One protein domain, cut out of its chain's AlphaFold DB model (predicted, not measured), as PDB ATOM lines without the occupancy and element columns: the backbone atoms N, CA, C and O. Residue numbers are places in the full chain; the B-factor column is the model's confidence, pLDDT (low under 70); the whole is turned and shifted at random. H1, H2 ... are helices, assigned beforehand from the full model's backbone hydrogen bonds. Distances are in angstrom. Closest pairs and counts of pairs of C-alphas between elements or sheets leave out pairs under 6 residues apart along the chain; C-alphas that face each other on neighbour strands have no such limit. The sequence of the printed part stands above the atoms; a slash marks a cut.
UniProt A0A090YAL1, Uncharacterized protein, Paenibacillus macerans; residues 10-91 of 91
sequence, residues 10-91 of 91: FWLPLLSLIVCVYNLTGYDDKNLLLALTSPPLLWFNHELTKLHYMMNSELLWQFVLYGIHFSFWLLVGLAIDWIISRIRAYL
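This is residues 10 to 91 of the 91 residues of an uncharacterized protein of Paenibacillus macerans (UniProt A0A090YAL1). One long helix, H5, makes the axis of a rod; H1 packs side by side with it, and short H2 and H3 lead round H5 from H1 to H4, near H5's beginning. Residues 82 to 91 stick out at the other end. The 82 printed residues hold five named helices, H1 to H5 in order, and no named strand: all helix, loose, radius of gyration of the C-alphas 15.1 A, spans 53 by 26 by 18 A.

H5, residues 58 to 90, runs 48.6 A from C-alpha 58 at (18.799, 32.163, -5.645). H1, residues 10 to 24, runs 21.3 A from (7.182, 57.651, -12.128). H2 is residues 32 to 36, H3 39 to 43 and H4 45 to 54.

H5 touches H1 with residues 66 to 77 alone, at a shallow tilt of 15 degrees, opposite ways; the closest C-alphas, Pro 13 and Leu 74, are 5.0 A apart. H5 touches H3 with residues 65 to 72 alone, closest C-alphas Pro 40 and Ile 68, 7.4 A. H4 is close to H5 but not clearly touching, closest C-alphas His 52 and Trp 61, 6.3 A. H1 touches H2, closest C-alphas Val 19 and Leu 34, 6.3 A. In these five helices every O i to N i+4 pair is within hydrogen-bond range.

The farthest C-alphas, Asn 56 and Leu 91, are 53.7 A apart. The printed part has no cut and no long link; residue 91 alone has pLDDT under 70.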
ATOM      1  N   PHE A  10       6.317  57.445 -13.288       92.06
ATOM      2  CA  PHE A  10       7.182  57.651 -12.128       92.06
ATOM      3  C   PHE A  10       6.690  56.848 -10.919       92.06
ATOM      4  O   PHE A  10       7.465  56.120 -10.305       92.06
ATOM      5  N   TRP A  11       5.400  56.947 -10.587       95.06
ATOM      6  CA  TRP A  11       4.866  56.348  -9.361       95.06
ATOM      7  C   TRP A  11       4.772  54.827  -9.388       95.06
ATOM      8  O   TRP A  11       5.080  54.196  -8.382       95.06
ATOM      9  N   LEU A  12       4.372  54.225 -10.508       95.62
ATOM     10  CA  LEU A  12       4.242  52.768 -10.601       95.62
ATOM     11  C   LEU A  12       5.592  52.044 -10.443       95.62
ATOM     12  O   LEU A  12       5.679  51.152  -9.598       95.62
ATOM     13  N   PRO A  13       6.673  52.427 -11.155       95.75
ATOM     14  CA  PRO A  13       7.986  51.836 -10.907       95.75
ATOM     15  C   PRO A  13       8.538  52.169  -9.513       95.75
ATOM     16  O   PRO A  13       9.243  51.347  -8.935       95.75
ATOM     17  N   LEU A  14       8.197  53.324  -8.927       96.25
ATOM     18  CA  LEU A  14       8.588  53.643  -7.551       96.25
ATOM     19  C   LEU A  14       7.915  52.711  -6.530       96.25
ATOM     20  O   LEU A  14       8.596  52.160  -5.671       96.25
ATOM     21  N   LEU A  15       6.601  52.498  -6.637       96.12
ATOM     22  CA  LEU A  15       5.876  51.533  -5.800       96.12
ATOM     23  C   LEU A  15       6.420  50.114  -5.995       96.12
ATOM     24  O   LEU A  15       6.610  49.387  -5.025       96.12
ATOM     25  N   SER A  16       6.739  49.753  -7.236       97.06
ATOM     26  CA  SER A  16       7.392  48.490  -7.576       97.06
ATOM     27  C   SER A  16       8.732  48.311  -6.850       97.06
ATOM     28  O   SER A  16       8.953  47.270  -6.239       97.06
ATOM     29  N   LEU A  17       9.587  49.342  -6.815       97.06
ATOM     30  CA  LEU A  17      10.832  49.303  -6.039       97.06
ATOM     31  C   LEU A  17      10.584  49.129  -4.539       97.06
ATOM     32  O   LEU A  17      11.325  48.393  -3.896       97.06
ATOM     33  N   ILE A  18       9.551  49.767  -3.980       96.75
ATOM     34  CA  ILE A  18       9.198  49.602  -2.561       96.75
ATOM     35  C   ILE A  18       8.828  48.144  -2.268       96.75
ATOM     36  O   ILE A  18       9.300  47.594  -1.275       96.75
ATOM     37  N   VAL A  19       8.048  47.498  -3.143       96.75
ATOM     38  CA  VAL A  19       7.713  46.070  -3.012       96.75
ATOM     39  C   VAL A  19       8.972  45.204  -3.083       96.75
ATOM     40  O   VAL A  19       9.159  44.346  -2.224       96.75
ATOM     41  N   CYS A  20       9.874  45.456  -4.037       96.06
ATOM     42  CA  CYS A  20      11.133  44.712  -4.145       96.06
ATOM     43  C   CYS A  20      12.028  44.895  -2.907       96.06
ATOM     44  O   CYS A  20      12.594  43.927  -2.414       96.06
ATOM     45  N   VAL A  21      12.137  46.115  -2.366       95.88
ATOM     46  CA  VAL A  21      12.906  46.381  -1.137       95.88
ATOM     47  C   VAL A  21      12.272  45.686   0.063       95.88
ATOM     48  O   VAL A  21      12.984  45.076   0.852       95.88
ATOM     49  N   TYR A  22      10.946  45.731   0.195       95.31
ATOM     50  CA  TYR A  22      10.246  44.998   1.248       95.31
ATOM     51  C   TYR A  22      10.493  43.491   1.133       95.31
ATOM     52  O   TYR A  22      10.795  42.835   2.126       95.31
ATOM     53  N   ASN A  23      10.473  42.948  -0.082       95.38
ATOM     54  CA  ASN A  23      10.800  41.551  -0.326       95.38
ATOM     55  C   ASN A  23      12.256  41.210   0.054       95.38
ATOM     56  O   ASN A  23      12.483  40.240   0.775       95.38
ATOM     57  N   LEU A  24      13.220  42.072  -0.290       93.06
ATOM     58  CA  LEU A  24      14.636  41.931   0.087       93.06
ATOM     59  C   LEU A  24      14.881  41.883   1.602       93.06
ATOM     60  O   LEU A  24      15.856  41.276   2.041       93.06
ATOM     61  N   THR A  25      14.025  42.507   2.417       93.81
ATOM     62  CA  THR A  25      14.153  42.431   3.886       93.81
ATOM     63  C   THR A  25      13.804  41.054   4.462       93.81
ATOM     64  O   THR A  25      14.071  40.807   5.636       93.81
ATOM     65  N   GLY A  26      13.207  40.162   3.663       90.12
ATOM     66  CA  GLY A  26      12.765  38.834   4.094       90.12
ATOM     67  C   GLY A  26      11.397  38.809   4.782       90.12
ATOM     68  O   GLY A  26      10.944  37.736   5.167       90.12
ATOM     69  N   TYR A  27      10.710  39.952   4.919       90.88
ATOM     70  CA  TYR A  27       9.336  39.989   5.443       90.88
ATOM     71  C   TYR A  27       8.295  39.410   4.469       90.88
ATOM     72  O   TYR A  27       7.215  39.019   4.902       90.88
ATOM     73  N   ASP A  28       8.618  39.336   3.175       88.75
ATOM     74  CA  ASP A  28       7.828  38.647   2.146       88.75
ATOM     75  C   ASP A  28       8.534  37.348   1.724       88.75
ATOM     76  O   ASP A  28       8.881  37.145   0.562       88.75
ATOM     77  N   ASP A  29       8.782  36.476   2.701       82.12
ATOM     78  CA  ASP A  29       9.522  35.211   2.568       82.12
ATOM     79  C   ASP A  29       8.989  34.287   1.457       82.12
ATOM     80  O   ASP A  29       9.742  33.544   0.829       82.12
ATOM     81  N   LYS A  30       7.686  34.359   1.186       86.25
ATOM     82  CA  LYS A  30       6.989  33.564   0.168       86.25
ATOM     83  C   LYS A  30       6.805  34.285  -1.167       86.25
ATOM     84  O   LYS A  30       6.129  33.747  -2.042       86.25
ATOM     85  N   ASN A  31       7.371  35.482  -1.335       89.62
ATOM     86  CA  ASN A  31       7.169  36.337  -2.509       89.62
ATOM     87  C   ASN A  31       5.682  36.610  -2.817       89.62
ATOM     88  O   ASN A  31       5.314  36.806  -3.976       89.62
ATOM     89  N   LEU A  32       4.807  36.587  -1.807       91.31
ATOM     90  CA  LEU A  32       3.363  36.727  -1.988       91.31
ATOM     91  C   LEU A  32       3.014  38.141  -2.427       91.31
ATOM     92  O   LEU A  32       2.248  38.313  -3.375       91.31
ATOM     93  N   LEU A  33       3.583  39.148  -1.762       94.56
ATOM     94  CA  LEU A  33       3.340  40.537  -2.131       94.56
ATOM     95  C   LEU A  33       3.895  40.812  -3.531       94.56
ATOM     96  O   LEU A  33       3.187  41.382  -4.365       94.56
ATOM     97  N   LEU A  34       5.119  40.352  -3.806       93.81
ATOM     98  CA  LEU A  34       5.763  40.484  -5.113       93.81
ATOM     99  C   LEU A  34       4.946  39.818  -6.237       93.81
ATOM    100  O   LEU A  34       4.726  40.423  -7.285       93.81
ATOM    101  N   ALA A  35       4.454  38.597  -6.023       93.31
ATOM    102  CA  ALA A  35       3.661  37.873  -7.014       93.31
ATOM    103  C   ALA A  35       2.286  38.520  -7.232       93.31
ATOM    104  O   ALA A  35       1.894  38.773  -8.368       93.31
ATOM    105  N   LEU A  36       1.557  38.850  -6.160       94.44
ATOM    106  CA  LEU A  36       0.208  39.423  -6.261       94.44
ATOM    107  C   LEU A  36       0.191  40.815  -6.898       94.44
ATOM    108  O   LEU A  36      -0.798  41.197  -7.524       94.44
ATOM    109  N   THR A  37       1.279  41.569  -6.759       95.06
ATOM    110  CA  THR A  37       1.422  42.898  -7.363       95.06
ATOM    111  C   THR A  37       2.080  42.866  -8.744       95.06
ATOM    112  O   THR A  37       2.293  43.921  -9.339       95.06
ATOM    113  N   SER A  38       2.321  41.680  -9.316       95.19
ATOM    114  CA  SER A  38       2.901  41.521 -10.651       95.19
ATOM    115  C   SER A  38       2.148  40.502 -11.501       95.19
ATOM    116  O   SER A  38       2.423  39.301 -11.438       95.19
ATOM    117  N   PRO A  39       1.240  40.966 -12.375       94.69
ATOM    118  CA  PRO A  39       0.541  40.093 -13.308       94.69
ATOM    119  C   PRO A  39       1.469  39.169 -14.119       94.69
ATOM    120  O   PRO A  39       1.160  37.983 -14.192       94.69
ATOM    121  N   PRO A  40       2.630  39.614 -14.652       95.81
ATOM    122  CA  PRO A  40       3.537  38.714 -15.366       95.81
ATOM    123  C   PRO A  40       4.078  37.566 -14.509       95.81
ATOM    124  O   PRO A  40       4.199  36.454 -15.012       95.81
ATOM    125  N   LEU A  41       4.376  37.803 -13.227       95.31
ATOM    126  CA  LEU A  41       4.867  36.739 -12.344       95.31
ATOM    127  C   LEU A  41       3.801  35.661 -12.108       95.31
ATOM    128  O   LEU A  41       4.134  34.485 -12.000       95.31
ATOM    129  N   LEU A  42       2.522  36.047 -12.081       94.62
ATOM    130  CA  LEU A  42       1.405  35.107 -11.972       94.62
ATOM    131  C   LEU A  42       1.118  34.392 -13.293       94.62
ATOM    132  O   LEU A  42       0.937  33.176 -13.307       94.62
ATOM    133  N   TRP A  43       1.072  35.135 -14.401       96.19
ATOM    134  CA  TRP A  43       0.740  34.592 -15.719       96.19
ATOM    135  C   TRP A  43       1.788  33.613 -16.234       96.19
ATOM    136  O   TRP A  43       1.422  32.611 -16.839       96.19
ATOM    137  N   PHE A  44       3.065  33.884 -15.964       95.50
ATOM    138  CA  PHE A  44       4.187  33.057 -16.410       95.50
ATOM    139  C   PHE A  44       4.762  32.183 -15.291       95.50
ATOM    140  O   PHE A  44       5.914  31.770 -15.368       95.50
ATOM    141  N   ASN A  45       3.993  31.915 -14.229       93.50
ATOM    142  CA  ASN A  45       4.471  31.174 -13.059       93.50
ATOM    143  C   ASN A  45       5.097  29.818 -13.445       93.50
ATOM    144  O   ASN A  45       6.168  29.460 -12.960       93.50
ATOM    145  N   HIS A  46       4.479  29.078 -14.371       94.75
ATOM    146  CA  HIS A  46       4.988  27.771 -14.799       94.75
ATOM    147  C   HIS A  46       6.344  27.868 -15.508       94.75
ATOM    148  O   HIS A  46       7.269  27.110 -15.215       94.75
ATOM    149  N   GLU A  47       6.486  28.809 -16.435       95.62
ATOM    150  CA  GLU A  47       7.715  29.065 -17.186       95.62
ATOM    151  C   GLU A  47       8.824  29.590 -16.271       95.62
ATOM    152  O   GLU A  47       9.969  29.145 -16.351       95.62
ATOM    153  N   LEU A  48       8.463  30.493 -15.363       93.81
ATOM    154  CA  LEU A  48       9.339  31.081 -14.356       93.81
ATOM    155  C   LEU A  48       9.843  30.034 -13.362       93.81
ATOM    156  O   LEU A  48      11.034  29.997 -13.071       93.81
ATOM    157  N   THR A  49       8.978  29.121 -12.925       92.88
ATOM    158  CA  THR A  49       9.357  27.999 -12.059       92.88
ATOM    159  C   THR A  49      10.377  27.092 -12.750       92.88
ATOM    160  O   THR A  49      11.373  26.701 -12.147       92.88
ATOM    161  N   LYS A  50      10.188  26.787 -14.041       94.50
ATOM    162  CA  LYS A  50      11.184  26.022 -14.813       94.50
ATOM    163  C   LYS A  50      12.515  26.759 -14.918       94.50
ATOM    164  O   LYS A  50      13.559  26.133 -14.754       94.50
ATOM    165  N   LEU A  51      12.479  28.067 -15.177       93.62
ATOM    166  CA  LEU A  51      13.683  28.893 -15.247       93.62
ATOM    167  C   LEU A  51      14.428  28.904 -13.906       93.62
ATOM    168  O   LEU A  51      15.641  28.723 -13.908       93.62
ATOM    169  N   HIS A  52      13.716  29.030 -12.781       94.00
ATOM    170  CA  HIS A  52      14.292  28.948 -11.433       94.00
ATOM    171  C   HIS A  52      15.055  27.637 -11.242       94.00
ATOM    172  O   HIS A  52      16.233  27.673 -10.908       94.00
ATOM    173  N   TYR A  53      14.455  26.485 -11.560       93.06
ATOM    174  CA  TYR A  53      15.142  25.192 -11.425       93.06
ATOM    175  C   TYR A  53      16.374  25.031 -12.330       93.06
ATOM    176  O   TYR A  53      17.245  24.215 -12.037       93.06
ATOM    177  N   MET A  54      16.462  25.787 -13.426       93.81
ATOM    178  CA  MET A  54      17.648  25.816 -14.289       93.81
ATOM    179  C   MET A  54      18.730  26.785 -13.785       93.81
ATOM    180  O   MET A  54      19.876  26.715 -14.233       93.81
ATOM    181  N   MET A  55      18.385  27.702 -12.879       92.19
ATOM    182  CA  MET A  55      19.303  28.688 -12.319       92.19
ATOM    183  C   MET A  55      19.980  28.148 -11.057       92.19
ATOM    184  O   MET A  55      19.339  27.855 -10.058       92.19
ATOM    185  N   ASN A  56      21.313  28.114 -11.052       89.75
ATOM    186  CA  ASN A  56      22.107  27.664  -9.898       89.75
ATOM    187  C   ASN A  56      22.336  28.767  -8.838       89.75
ATOM    188  O   ASN A  56      23.339  28.746  -8.126       89.75
ATOM    189  N   SER A  57      21.477  29.790  -8.772       93.38
ATOM    190  CA  SER A  57      21.658  30.928  -7.863       93.38
ATOM    191  C   SER A  57      20.333  31.588  -7.499       93.38
ATOM    192  O   SER A  57      19.706  32.243  -8.332       93.38
ATOM    193  N   GLU A  58      19.972  31.491  -6.220       90.62
ATOM    194  CA  GLU A  58      18.799  32.163  -5.645       90.62
ATOM    195  C   GLU A  58      18.895  33.690  -5.741       90.62
ATOM    196  O   GLU A  58      17.908  34.370  -6.011       90.62
ATOM    197  N   LEU A  59      20.103  34.244  -5.596       91.50
ATOM    198  CA  LEU A  59      20.321  35.684  -5.715       91.50
ATOM    199  C   LEU A  59      20.010  36.179  -7.133       91.50
ATOM    200  O   LEU A  59      19.314  37.178  -7.310       91.50
ATOM    201  N   LEU A  60      20.509  35.475  -8.156       93.31
ATOM    202  CA  LEU A  60      20.200  35.817  -9.546       93.31
ATOM    203  C   LEU A  60      18.707  35.658  -9.832       93.31
ATOM    204  O   LEU A  60      18.138  36.480 -10.547       93.31
ATOM    205  N   TRP A  61      18.070  34.636  -9.259       94.19
ATOM    206  CA  TRP A  61      16.638  34.417  -9.413       94.19
ATOM    207  C   TRP A  61      15.808  35.579  -8.856       94.19
ATOM    208  O   TRP A  61      14.939  36.109  -9.552       94.19
ATOM    209  N   GLN A  62      16.139  36.068  -7.658       93.75
ATOM    210  CA  GLN A  62      15.497  37.254  -7.081       93.75
ATOM    211  C   GLN A  62      15.648  38.489  -7.977       93.75
ATOM    212  O   GLN A  62      14.671  39.199  -8.221       93.75
ATOM    213  N   PHE A  63      16.837  38.726  -8.545       94.56
ATOM    214  CA  PHE A  63      17.035  39.837  -9.480       94.56
ATOM    215  C   PHE A  63      16.188  39.714 -10.750       94.56
ATOM    216  O   PHE A  63      15.698  40.730 -11.246       94.56
ATOM    217  N   VAL A  64      15.977  38.498 -11.263       95.81
ATOM    218  CA  VAL A  64      15.073  38.260 -12.398       95.81
ATOM    219  C   VAL A  64      13.640  38.640 -12.026       95.81
ATOM    220  O   VAL A  64      13.007  39.400 -12.762       95.81
ATOM    221  N   LEU A  65      13.147  38.191 -10.867       96.12
ATOM    222  CA  LEU A  65      11.804  38.530 -10.388       96.12
ATOM    223  C   LEU A  65      11.617  40.046 -10.233       96.12
ATOM    224  O   LEU A  65      10.637  40.602 -10.736       96.12
ATOM    225  N   TYR A  66      12.577  40.737  -9.613       97.31
ATOM    226  CA  TYR A  66      12.533  42.194  -9.458       97.31
ATOM    227  C   TYR A  66      12.629  42.924 -10.794       97.31
ATOM    228  O   TYR A  66      11.938  43.922 -11.001       97.31
ATOM    229  N   GLY A  67      13.449  42.419 -11.717       97.50
ATOM    230  CA  GLY A  67      13.581  42.961 -13.062       97.50
ATOM    231  C   GLY A  67      12.260  42.906 -13.828       97.50
ATOM    232  O   GLY A  67      11.851  43.912 -14.414       97.50
ATOM    233  N   ILE A  68      11.558  41.771 -13.770       97.62
ATOM    234  CA  ILE A  68      10.227  41.605 -14.368       97.62
ATOM    235  C   ILE A  68       9.223  42.552 -13.702       97.62
ATOM    236  O   ILE A  68       8.534  43.305 -14.394       97.62
ATOM    237  N   HIS A  69       9.179  42.561 -12.367       97.69
ATOM    238  CA  HIS A  69       8.259  43.382 -11.580       97.69
ATOM    239  C   HIS A  69       8.416  44.882 -11.882       97.69
ATOM    240  O   HIS A  69       7.443  45.594 -12.146       97.69
ATOM    241  N   PHE A  70       9.654  45.375 -11.887       98.00
ATOM    242  CA  PHE A  70       9.981  46.765 -12.192       98.00
ATOM    243  C   PHE A  70       9.661  47.135 -13.636       98.00
ATOM    244  O   PHE A  70       8.967  48.126 -13.880       98.00
ATOM    245  N   SER A  71      10.127  46.326 -14.588       97.69
ATOM    246  CA  SER A  71       9.950  46.607 -16.014       97.69
ATOM    247  C   SER A  71       8.474  46.641 -16.393       97.69
ATOM    248  O   SER A  71       8.052  47.536 -17.120       97.69
ATOM    249  N   PHE A  72       7.666  45.726 -15.850       97.56
ATOM    250  CA  PHE A  72       6.225  45.717 -16.074       97.56
ATOM    251  C   PHE A  72       5.569  47.031 -15.643       97.56
ATOM    252  O   PHE A  72       4.908  47.687 -16.449       97.56
ATOM    253  N   TRP A  73       5.788  47.460 -14.399       97.75
ATOM    254  CA  TRP A  73       5.166  48.676 -13.876       97.75
ATOM    255  C   TRP A  73       5.676  49.955 -14.543       97.75
ATOM    256  O   TRP A  73       4.901  50.895 -14.738       97.75
ATOM    257  N   LEU A  74       6.944  49.981 -14.962       96.94
ATOM    258  CA  LEU A  74       7.479  51.055 -15.794       96.94
ATOM    259  C   LEU A  74       6.750  51.128 -17.144       96.94
ATOM    260  O   LEU A  74       6.282  52.202 -17.526       96.94
ATOM    261  N   LEU A  75       6.620  50.001 -17.851       97.38
ATOM    262  CA  LEU A  75       5.952  49.936 -19.154       97.38
ATOM    263  C   LEU A  75       4.469  50.305 -19.058       97.38
ATOM    264  O   LEU A  75       3.986  51.083 -19.877       97.38
ATOM    265  N   VAL A  76       3.762  49.815 -18.035       96.69
ATOM    266  CA  VAL A  76       2.362  50.179 -17.772       96.69
ATOM    267  C   VAL A  76       2.233  51.679 -17.517       96.69
ATOM    268  O   VAL A  76       1.388  52.335 -18.126       96.69
ATOM    269  N   GLY A  77       3.091  52.254 -16.671       96.31
ATOM    270  CA  GLY A  77       3.073  53.690 -16.399       96.31
ATOM    271  C   GLY A  77       3.340  54.533 -17.645       96.31
ATOM    272  O   GLY A  77       2.629  55.508 -17.890       96.31
ATOM    273  N   LEU A  78       4.308  54.129 -18.474       95.81
ATOM    274  CA  LEU A  78       4.595  54.775 -19.757       95.81
ATOM    275  C   LEU A  78       3.417  54.669 -20.734       95.81
ATOM    276  O   LEU A  78       3.073  55.662 -21.374       95.81
ATOM    277  N   ALA A  79       2.787  53.497 -20.835       96.19
ATOM    278  CA  ALA A  79       1.639  53.276 -21.706       96.19
ATOM    279  C   ALA A  79       0.447  54.151 -21.298       96.19
ATOM    280  O   ALA A  79      -0.145  54.814 -22.151       96.19
ATOM    281  N   ILE A  80       0.128  54.220 -20.002       95.06
ATOM    282  CA  ILE A  80      -0.977  55.049 -19.503       95.06
ATOM    283  C   ILE A  80      -0.691  56.534 -19.739       95.06
ATOM    284  O   ILE A  80      -1.539  57.244 -20.281       95.06
ATOM    285  N   ASP A  81       0.505  57.014 -19.387       94.12
ATOM    286  CA  ASP A  81       0.868  58.416 -19.604       94.12
ATOM    287  C   ASP A  81       0.832  58.787 -21.096       94.12
ATOM    288  O   ASP A  81       0.395  59.885 -21.456       94.12
ATOM    289  N   TRP A  82       1.248  57.868 -21.975       92.56
ATOM    290  CA  TRP A  82       1.142  58.034 -23.423       92.56
ATOM    291  C   TRP A  82      -0.317  58.139 -23.878       92.56
ATOM    292  O   TRP A  82      -0.659  59.108 -24.560       92.56
ATOM    293  N   ILE A  83      -1.195  57.225 -23.452       94.12
ATOM    294  CA  ILE A  83      -2.632  57.255 -23.776       94.12
ATOM    295  C   ILE A  83      -3.267  58.573 -23.308       94.12
ATOM    296  O   ILE A  83      -3.938  59.244 -24.093       94.12
ATOM    297  N   ILE A  84      -3.005  59.001 -22.070       91.81
ATOM    298  CA  ILE A  84      -3.527  60.264 -21.522       91.81
ATOM    299  C   ILE A  84      -3.049  61.456 -22.358       91.81
ATOM    300  O   ILE A  84      -3.833  62.360 -22.661       91.81
ATOM    301  N   SER A  85      -1.771  61.469 -22.749       90.44
ATOM    302  CA  SER A  85      -1.226  62.538 -23.591       90.44
ATOM    303  C   SER A  85      -1.887  62.593 -24.968       90.44
ATOM    304  O   SER A  85      -2.122  63.685 -25.480       90.44
ATOM    305  N   ARG A  86      -2.233  61.431 -25.541       91.31
ATOM    306  CA  ARG A  86      -2.934  61.337 -26.823       91.31
ATOM    307  C   ARG A  86      -4.352  61.866 -26.698       91.31
ATOM    308  O   ARG A  86      -4.719  62.731 -27.476       91.31
ATOM    309  N   ILE A  87      -5.105  61.432 -25.689       92.06
ATOM    310  CA  ILE A  87      -6.487  61.888 -25.465       92.06
ATOM    311  C   ILE A  87      -6.539  63.410 -25.291       92.06
ATOM    312  O   ILE A  87      -7.362  64.068 -25.916       92.06
ATOM    313  N   ARG A  88      -5.616  63.990 -24.512       87.69
ATOM    314  CA  ARG A  88      -5.534  65.449 -24.328       87.69
ATOM    315  C   ARG A  88      -5.188  66.207 -25.614       87.69
ATOM    316  O   ARG A  88      -5.483  67.384 -25.692       87.69
ATOM    317  N   ALA A  89      -4.531  65.574 -26.583       84.12
ATOM    318  CA  ALA A  89      -4.215  66.213 -27.860       84.12
ATOM    319  C   ALA A  89      -5.408  66.235 -28.835       84.12
ATOM    320  O   ALA A  89      -5.370  66.990 -29.802       84.12
ATOM    321  N   TYR A  90      -6.428  65.400 -28.605       76.56
ATOM    322  CA  TYR A  90      -7.655  65.346 -29.409       76.56
ATOM    323  C   TYR A  90      -8.818  66.164 -28.820       76.56
ATOM    324  O   TYR A  90      -9.803  66.378 -29.523       76.56
ATOM    325  N   LEU A  91      -8.713  66.590 -27.555       64.75
ATOM    326  CA  LEU A  91      -9.653  67.477 -26.854       64.75
ATOM    327  C   LEU A  91      -9.172  68.928 -26.917       64.75
ATOM    328  O   LEU A  91     -10.033  69.809 -27.114       64.75
TER     329      LEU A  91